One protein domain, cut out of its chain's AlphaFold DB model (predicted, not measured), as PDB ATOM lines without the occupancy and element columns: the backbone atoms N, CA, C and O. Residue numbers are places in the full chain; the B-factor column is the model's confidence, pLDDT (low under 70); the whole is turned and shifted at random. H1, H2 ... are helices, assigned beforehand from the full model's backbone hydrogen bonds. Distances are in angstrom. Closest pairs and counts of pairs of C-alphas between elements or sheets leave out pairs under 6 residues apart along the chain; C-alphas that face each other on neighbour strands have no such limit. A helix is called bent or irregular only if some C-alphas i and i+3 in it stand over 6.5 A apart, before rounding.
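What this domain is: This is residues 54 to 121 of the 225 residues of the protein "Lipid droplet-associated hydrolase" of Periophthalmus magnuspinnatus (UniProt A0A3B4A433). Three helices form the sides of an open, flat triangle with an empty middle: H3 is one side, bent H1 another, and H2 the third, opposite the corner where arm H1a packs on residues 111 to 118 of H3. The printed part has 68 residues, with three named helices in the order H1, H2, H3 and no named strand; the class is all helix. It is loose, with a radius of gyration of the C-alphas of 15.7 A and spans of 47 by 30 by 16 A.

Where its parts are: Find C-alpha 98 at (179.212, 183.449, 174.665); from there H3, residues 98 to 120, runs 34.6 A to C-alpha 120 at (205.741, 200.340, 160.277). H3 is irregular, with C-alphas 99 and 102 7.1 A apart. Look back to C-alpha 54 at (197.854, 197.288, 150.778) for H1, residues 54 to 76, assigned as one helix by its hydrogen bonds but bent, with C-alphas 62 and 65 7.0 A apart. Its arms are H1a, residues 54 to 62, 11.1 A and irregular, with C-alphas 56 and 59 6.6 A apart, and H1b, residues 65 to 76, 16.8 A. H2, residues 80 to 96, runs 24.5 A.

How they stand to each other: H3 touches H1a with residues 111 to 118 alone, opposite ways at a steep tilt of 53 degrees; their closest C-alphas, Cys 62 and Gly 115, are 5.4 A apart. H2 and H3 are close but not clearly touching, about perpendicular at 80 degrees, with Tyr 94 and Ser 101 the closest C-alphas at 7.8 A. H1b and H3 are apart. In H2 every O i to N i+4 pair is within hydrogen-bond range, against 3 of 5 in H1a, 6 of 8 in H1b and 15 of 19 in H3.

The domain as a whole: The farthest C-alphas, Ser 81 and Val 121, are 47.4 A apart. The printed part has no cut, and both links are tight. Look for low confidence, under 70, at residues 61 to 69 and 94 to 108 among others.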
ATOM      1  N   GLY A  54     197.611 196.301 149.733       69.19
ATOM      2  CA  GLY A  54     197.854 197.288 150.778       69.19
ATOM      3  C   GLY A  54     196.950 198.509 150.630       69.19
ATOM      4  O   GLY A  54     196.326 198.916 151.609       69.19
ATOM      5  N   ARG A  55     196.780 199.025 149.408       77.69
ATOM      6  CA  ARG A  55     195.923 200.191 149.125       77.69
ATOM      7  C   ARG A  55     194.442 199.933 149.400       77.69
ATOM      8  O   ARG A  55     193.744 200.846 149.831       77.69
ATOM      9  N   VAL A  56     193.971 198.707 149.180       74.38
ATOM     10  CA  VAL A  56     192.571 198.320 149.418       74.38
ATOM     11  C   VAL A  56     192.330 197.998 150.896       74.38
ATOM     12  O   VAL A  56     191.330 198.413 151.475       74.38
ATOM     13  N   VAL A  57     193.252 197.276 151.530       72.50
ATOM     14  CA  VAL A  57     193.077 196.714 152.878       72.50
ATOM     15  C   VAL A  57     193.428 197.717 153.979       72.50
ATOM     16  O   VAL A  57     192.774 197.744 155.021       72.50
ATOM     17  N   THR A  58     194.431 198.571 153.770       73.56
ATOM     18  CA  THR A  58     194.876 199.567 154.759       73.56
ATOM     19  C   THR A  58     193.766 200.520 155.216       73.56
ATOM     20  O   THR A  58     193.636 200.688 156.429       73.56
ATOM     21  N   PRO A  59     192.939 201.134 154.342       72.75
ATOM     22  CA  PRO A  59     191.845 201.992 154.804       72.75
ATOM     23  C   PRO A  59     190.814 201.198 155.612       72.75
ATOM     24  O   PRO A  59     190.385 201.655 156.667       72.75
ATOM     25  N   VAL A  60     190.499 199.965 155.208       70.19
ATOM     26  CA  VAL A  60     189.584 199.084 155.951       70.19
ATOM     27  C   VAL A  60     190.125 198.819 157.356       70.19
ATOM     28  O   VAL A  60     189.451 199.097 158.340       70.19
ATOM     29  N   ILE A  61     191.369 198.360 157.489       67.25
ATOM     30  CA  ILE A  61     191.940 197.984 158.790       67.25
ATOM     31  C   ILE A  61     192.231 199.206 159.679       67.25
ATOM     32  O   ILE A  61     192.003 199.165 160.890       67.25
ATOM     33  N   CYS A  62     192.724 200.306 159.106       66.94
ATOM     34  CA  CYS A  62     193.143 201.481 159.873       66.94
ATOM     35  C   CYS A  62     192.011 202.477 160.147       66.94
ATOM     36  O   CYS A  62     192.099 203.208 161.136       66.94
ATOM     37  N   GLN A  63     190.977 202.536 159.298       67.62
ATOM     38  CA  GLN A  63     189.939 203.568 159.373       67.62
ATOM     39  C   GLN A  63     188.560 203.052 159.804       67.62
ATOM     40  O   GLN A  63     187.769 203.870 160.274       67.62
ATOM     41  N   LEU A  64     188.269 201.736 159.770       62.38
ATOM     42  CA  LEU A  64     186.968 201.222 160.254       62.38
ATOM     43  C   LEU A  64     186.662 201.641 161.694       62.38
ATOM     44  O   LEU A  64     185.500 201.809 162.053       62.38
ATOM     45  N   ARG A  65     187.695 201.828 162.526       59.88
ATOM     46  CA  ARG A  65     187.527 202.327 163.896       59.88
ATOM     47  C   ARG A  65     186.774 203.660 163.924       59.88
ATOM     48  O   ARG A  65     185.943 203.854 164.801       59.88
ATOM     49  N   TYR A  66     187.033 204.544 162.962       59.03
ATOM     50  CA  TYR A  66     186.350 205.833 162.867       59.03
ATOM     51  C   TYR A  66     184.933 205.697 162.317       59.03
ATOM     52  O   TYR A  66     184.022 206.353 162.814       59.03
ATOM     53  N   VAL A  67     184.723 204.771 161.377       61.62
ATOM     54  CA  VAL A  67     183.381 204.419 160.894       61.62
ATOM     55  C   VAL A  67     182.518 203.869 162.029       61.62
ATOM     56  O   VAL A  67     181.334 204.165 162.063       61.62
ATOM     57  N   ALA A  68     183.093 203.146 162.995       62.34
ATOM     58  CA  ALA A  68     182.378 202.651 164.172       62.34
ATOM     59  C   ALA A  68     181.990 203.753 165.180       62.34
ATOM     60  O   ALA A  68     181.022 203.575 165.918       62.34
ATOM     61  N   TYR A  69     182.677 204.904 165.203       62.91
ATOM     62  CA  TYR A  69     182.266 206.028 166.055       62.91
ATOM     63  C   TYR A  69     180.970 206.681 165.572       62.91
ATOM     64  O   TYR A  69     180.192 207.145 166.396       62.91
ATOM     65  N   PHE A  70     180.698 206.664 164.266       72.94
ATOM     66  CA  PHE A  70     179.479 207.233 163.696       72.94
ATOM     67  C   PHE A  70     178.179 206.560 164.192       72.94
ATOM     68  O   PHE A  70     177.321 207.270 164.713       72.94
ATOM     69  N   PRO A  71     178.000 205.223 164.147       67.19
ATOM     70  CA  PRO A  71     176.818 204.575 164.706       67.19
ATOM     71  C   PRO A  71     176.755 204.690 166.232       67.19
ATOM     72  O   PRO A  71     175.662 204.826 166.767       67.19
ATOM     73  N   VAL A  72     177.887 204.698 166.948       71.38
ATOM     74  CA  VAL A  72     177.896 204.949 168.405       71.38
ATOM     75  C   VAL A  72     177.408 206.366 168.720       71.38
ATOM     76  O   VAL A  72     176.614 206.557 169.639       71.38
ATOM     77  N   PHE A  73     177.821 207.350 167.923       75.00
ATOM     78  CA  PHE A  73     177.325 208.715 168.005       75.00
ATOM     79  C   PHE A  73     175.825 208.787 167.690       75.00
ATOM     80  O   PHE A  73     175.075 209.358 168.474       75.00
ATOM     81  N   LEU A  74     175.344 208.129 166.631       75.75
ATOM     82  CA  LEU A  74     173.908 208.059 166.334       75.75
ATOM     83  C   LEU A  74     173.112 207.414 167.478       75.75
ATOM     84  O   LEU A  74     172.073 207.936 167.869       75.75
ATOM     85  N   LEU A  75     173.627 206.335 168.076       72.56
ATOM     86  CA  LEU A  75     173.034 205.691 169.254       72.56
ATOM     87  C   LEU A  75     172.982 206.624 170.472       72.56
ATOM     88  O   LEU A  75     172.051 206.536 171.272       72.56
ATOM     89  N   SER A  76     173.946 207.538 170.609       73.50
ATOM     90  CA  SER A  76     173.956 208.526 171.693       73.50
ATOM     91  C   SER A  76     172.831 209.565 171.578       73.50
ATOM     92  O   SER A  76     172.380 210.069 172.608       73.50
ATOM     93  N   LEU A  77     172.319 209.806 170.363       81.00
ATOM     94  CA  LEU A  77     171.218 210.739 170.085       81.00
ATOM     95  C   LEU A  77     169.824 210.154 170.370       81.00
ATOM     96  O   LEU A  77     168.840 210.890 170.347       81.00
ATOM     97  N   LEU A  78     169.708 208.843 170.624       81.94
ATOM     98  CA  LEU A  78     168.413 208.209 170.894       81.94
ATOM     99  C   LEU A  78     167.895 208.520 172.318       81.94
ATOM    100  O   LEU A  78     168.691 208.702 173.242       81.94
ATOM    101  N   PRO A  79     166.567 208.507 172.541       83.00
ATOM    102  CA  PRO A  79     165.976 208.592 173.877       83.00
ATOM    103  C   PRO A  79     166.415 207.435 174.788       83.00
ATOM    104  O   PRO A  79     166.587 206.301 174.327       83.00
ATOM    105  N   GLU A  80     166.518 207.682 176.097       80.19
ATOM    106  CA  GLU A  80     167.004 206.691 177.078       80.19
ATOM    107  C   GLU A  80     166.193 205.385 177.098       80.19
ATOM    108  O   GLU A  80     166.748 204.295 177.246       80.19
ATOM    109  N   SER A  81     164.888 205.458 176.834       80.12
ATOM    110  CA  SER A  81     163.999 204.293 176.756       80.12
ATOM    111  C   SER A  81     164.421 203.303 175.658       80.12
ATOM    112  O   SER A  81     164.402 202.087 175.862       80.12
ATOM    113  N   LEU A  82     164.849 203.821 174.500       81.31
ATOM    114  CA  LEU A  82     165.320 203.023 173.365       81.31
ATOM    115  C   LEU A  82     166.735 202.493 173.605       81.31
ATOM    116  O   LEU A  82     167.005 201.328 173.308       81.31
ATOM    117  N   LYS A  83     167.619 203.303 174.203       78.69
ATOM    118  CA  LYS A  83     168.969 202.864 174.593       78.69
ATOM    119  C   LYS A  83     168.907 201.669 175.538       78.69
ATOM    120  O   LYS A  83     169.581 200.670 175.302       78.69
ATOM    121  N   HIS A  84     168.059 201.718 176.565       79.62
ATOM    122  CA  HIS A  84     167.892 200.605 177.502       79.62
ATOM    123  C   HIS A  84     167.339 199.337 176.840       79.62
ATOM    124  O   HIS A  84     167.805 198.237 177.147       79.62
ATOM    125  N   GLY A  85     166.401 199.475 175.897       82.38
ATOM    126  CA  GLY A  85     165.899 198.353 175.100       82.38
ATOM    127  C   GLY A  85     166.986 197.710 174.235       82.38
ATOM    128  O   GLY A  85     167.161 196.491 174.261       82.38
ATOM    129  N   LEU A  86     167.777 198.529 173.537       79.50
ATOM    130  CA  LEU A  86     168.887 198.071 172.697       79.50
ATOM    131  C   LEU A  86     170.004 197.421 173.514       79.50
ATOM    132  O   LEU A  86     170.520 196.383 173.111       79.50
ATOM    133  N   VAL A  87     170.348 197.974 174.680       79.50
ATOM    134  CA  VAL A  87     171.342 197.376 175.584       79.50
ATOM    135  C   VAL A  87     170.848 196.029 176.110       79.50
ATOM    136  O   VAL A  87     171.607 195.062 176.088       79.50
ATOM    137  N   ARG A  88     169.574 195.909 176.513       79.31
ATOM    138  CA  ARG A  88     168.993 194.616 176.923       79.31
ATOM    139  C   ARG A  88     169.024 193.588 175.796       79.31
ATOM    140  O   ARG A  88     169.408 192.446 176.038       79.31
ATOM    141  N   LEU A  89     168.669 193.990 174.577       80.44
ATOM    142  CA  LEU A  89     168.724 193.119 173.405       80.44
ATOM    143  C   LEU A  89     170.166 192.706 173.074       80.44
ATOM    144  O   LEU A  89     170.429 191.533 172.828       80.44
ATOM    145  N   ALA A  90     171.117 193.639 173.132       74.25
ATOM    146  CA  ALA A  90     172.530 193.370 172.891       74.25
ATOM    147  C   ALA A  90     173.117 192.410 173.936       74.25
ATOM    148  O   ALA A  90     173.820 191.471 173.572       74.25
ATOM    149  N   VAL A  91     172.790 192.593 175.219       74.19
ATOM    150  CA  VAL A  91     173.201 191.692 176.309       74.19
ATOM    151  C   VAL A  91     172.573 190.303 176.146       74.19
ATOM    152  O   VAL A  91     173.257 189.301 176.341       74.19
ATOM    153  N   TYR A  92     171.306 190.227 175.728       78.44
ATOM    154  CA  TYR A  92     170.612 188.968 175.439       78.44
ATOM    155  C   TYR A  92     171.218 188.206 174.250       78.44
ATOM    156  O   TYR A  92     171.398 186.990 174.304       78.44
ATOM    157  N   ILE A  93     171.573 188.912 173.177       71.25
ATOM    158  CA  ILE A  93     172.270 188.319 172.030       71.25
ATOM    159  C   ILE A  93     173.687 187.888 172.445       71.25
ATOM    160  O   ILE A  93     174.125 186.790 172.108       71.25
ATOM    161  N   TYR A  94     174.393 188.710 173.225       64.31
ATOM    162  CA  TYR A  94     175.752 188.427 173.691       64.31
ATOM    163  C   TYR A  94     175.828 187.191 174.594       64.31
ATOM    164  O   TYR A  94     176.739 186.379 174.436       64.31
ATOM    165  N   SER A  95     174.865 187.002 175.501       66.38
ATOM    166  CA  SER A  95     174.824 185.826 176.380       66.38
ATOM    167  C   SER A  95     174.600 184.519 175.609       66.38
ATOM    168  O   SER A  95     175.127 183.481 176.004       66.38
ATOM    169  N   ARG A  96     173.902 184.576 174.466       68.25
ATOM    170  CA  ARG A  96     173.714 183.443 173.542       68.25
ATOM    171  C   ARG A  96     174.900 183.188 172.613       68.25
ATOM    172  O   ARG A  96     175.059 182.073 172.128       68.25
ATOM    173  N   LEU A  97     175.744 184.192 172.387       63.31
ATOM    174  CA  LEU A  97     176.960 184.097 171.574       63.31
ATOM    175  C   LEU A  97     178.227 183.919 172.431       63.31
ATOM    176  O   LEU A  97     179.333 184.137 171.939       63.31
ATOM    177  N   SER A  98     178.100 183.520 173.702       54.00
ATOM    178  CA  SER A  98     179.212 183.449 174.665       54.00
ATOM    179  C   SER A  98     180.450 182.643 174.213       54.00
ATOM    180  O   SER A  98     181.556 183.092 174.538       54.00
ATOM    181  N   PRO A  99     180.361 181.576 173.382       58.31
ATOM    182  CA  PRO A  99     181.548 180.918 172.823       58.31
ATOM    183  C   PRO A  99     182.329 181.792 171.818       58.31
ATOM    184  O   PRO A  99     183.522 181.580 171.616       58.31
ATOM    185  N   LEU A 100     181.691 182.803 171.212       55.75
ATOM    186  CA  LEU A 100     182.295 183.767 170.277       55.75
ATOM    187  C   LEU A 100     182.845 185.024 170.977       55.75
ATOM    188  O   LEU A 100     183.399 185.904 170.320       55.75
ATOM    189  N   SER A 101     182.730 185.150 172.301       56.94
ATOM    190  CA  SER A 101     183.240 186.326 173.028       56.94
ATOM    191  C   SER A 101     184.749 186.540 172.816       56.94
ATOM    192  O   SER A 101     185.196 187.670 172.601       56.94
ATOM    193  N   ASN A 102     185.511 185.447 172.752       59.47
ATOM    194  CA  ASN A 102     186.933 185.463 172.420       59.47
ATOM    195  C   ASN A 102     187.179 185.921 170.974       59.47
ATOM    196  O   ASN A 102     188.095 186.701 170.720       59.47
ATOM    197  N   PHE A 103     186.325 185.519 170.024       61.75
ATOM    198  CA  PHE A 103     186.461 185.845 168.599       61.75
ATOM    199  C   PHE A 103     186.555 187.354 168.344       61.75
ATOM    200  O   PHE A 103     187.389 187.792 167.554       61.75
ATOM    201  N   ARG A 104     185.773 188.170 169.065       58.53
ATOM    202  CA  ARG A 104     185.835 189.637 168.950       58.53
ATOM    203  C   ARG A 104     187.193 190.189 169.381       58.53
ATOM    204  O   ARG A 104     187.769 191.002 168.663       58.53
ATOM    205  N   THR A 105     187.701 189.752 170.532       63.75
ATOM    206  CA  THR A 105     189.016 190.169 171.046       63.75
ATOM    207  C   THR A 105     190.126 189.760 170.081       63.75
ATOM    208  O   THR A 105     191.024 190.547 169.792       63.75
ATOM    209  N   HIS A 106     190.028 188.565 169.501       64.75
ATOM    210  CA  HIS A 106     190.980 188.077 168.510       64.75
ATOM    211  C   HIS A 106     190.935 188.868 167.201       64.75
ATOM    212  O   HIS A 106     191.985 189.274 166.713       64.75
ATOM    213  N   CYS A 107     189.745 189.169 166.676       62.72
ATOM    214  CA  CYS A 107     189.594 190.008 165.487       62.72
ATOM    215  C   CYS A 107     190.111 191.432 165.729       62.72
ATOM    216  O   CYS A 107     190.783 192.003 164.874       62.72
ATOM    217  N   ALA A 108     189.841 192.004 166.904       65.50
ATOM    218  CA  ALA A 108     190.334 193.327 167.269       65.50
ATOM    219  C   ALA A 108     191.869 193.360 167.355       65.50
ATOM    220  O   ALA A 108     192.489 194.269 166.803       65.50
ATOM    221  N   ASN A 109     192.481 192.350 167.978       70.94
ATOM    222  CA  ASN A 109     193.937 192.215 168.043       70.94
ATOM    223  C   ASN A 109     194.545 191.999 166.652       70.94
ATOM    224  O   ASN A 109     195.555 192.617 166.333       70.94
ATOM    225  N   ALA A 110     193.897 191.194 165.808       67.62
ATOM    226  CA  ALA A 110     194.311 190.955 164.432       67.62
ATOM    227  C   ALA A 110     194.330 192.234 163.598       67.62
ATOM    228  O   ALA A 110     195.343 192.573 162.988       67.62
ATOM    229  N   MET A 111     193.224 192.978 163.621       66.50
ATOM    230  CA  MET A 111     193.117 194.258 162.927       66.50
ATOM    231  C   MET A 111     194.106 195.279 163.489       66.50
ATOM    232  O   MET A 111     194.728 196.017 162.731       66.50
ATOM    233  N   TYR A 112     194.300 195.313 164.810       71.50
ATOM    234  CA  TYR A 112     195.279 196.206 165.417       71.50
ATOM    235  C   TYR A 112     196.704 195.878 164.966       71.50
ATOM    236  O   TYR A 112     197.425 196.782 164.549       71.50
ATOM    237  N   MET A 113     197.099 194.604 165.005       74.81
ATOM    238  CA  MET A 113     198.417 194.157 164.556       74.81
ATOM    239  C   MET A 113     198.633 194.449 163.073       74.81
ATOM    240  O   MET A 113     199.599 195.129 162.740       74.81
ATOM    241  N   GLY A 114     197.696 194.054 162.208       70.94
ATOM    242  CA  GLY A 114     197.780 194.345 160.777       70.94
ATOM    243  C   GLY A 114     197.861 195.850 160.503       70.94
ATOM    244  O   GLY A 114     198.692 196.301 159.722       70.94
ATOM    245  N   GLY A 115     197.080 196.666 161.216       70.56
ATOM    246  CA  GLY A 115     197.141 198.124 161.094       70.56
ATOM    247  C   GLY A 115     198.473 198.724 161.560       70.56
ATOM    248  O   GLY A 115     198.916 199.734 161.014       70.56
ATOM    249  N   GLN A 116     199.134 198.120 162.550       75.38
ATOM    250  CA  GLN A 116     200.479 198.521 162.973       75.38
ATOM    251  C   GLN A 116     201.545 198.112 161.951       75.38
ATOM    252  O   GLN A 116     202.449 198.900 161.688       75.38
ATOM    253  N   GLU A 117     201.436 196.920 161.365       75.94
ATOM    254  CA  GLU A 117     202.339 196.437 160.310       75.94
ATOM    255  C   GLU A 117     202.307 197.376 159.097       75.94
ATOM    256  O   GLU A 117     203.358 197.872 158.690       75.94
ATOM    257  N   MET A 118     201.110 197.754 158.625       74.31
ATOM    258  CA  MET A 118     200.936 198.704 157.510       74.31
ATOM    259  C   MET A 118     201.595 200.068 157.758       74.31
ATOM    260  O   MET A 118     202.014 200.731 156.814       74.31
ATOM    261  N   LYS A 119     201.675 200.506 159.022       76.44
ATOM    262  CA  LYS A 119     202.278 201.793 159.411       76.44
ATOM    263  C   LYS A 119     203.784 201.720 159.648       76.44
ATOM    264  O   LYS A 119     204.436 202.755 159.619       76.44
ATOM    265  N   LYS A 120     204.321 200.535 159.945       79.12
ATOM    266  CA  LYS A 120     205.741 200.340 160.277       79.12
ATOM    267  C   LYS A 120     206.568 199.907 159.073       79.12
ATOM    268  O   LYS A 120     207.714 200.327 158.959       79.12
ATOM    269  N   VAL A 121     206.004 199.098 158.179       82.81
ATOM    270  CA  VAL A 121     206.703 198.578 156.993       82.81
ATOM    271  C   VAL A 121     206.596 199.586 155.847       82.81
ATOM    272  O   VAL A 121     205.827 199.413 154.897       82.81
TER     273      VAL A 121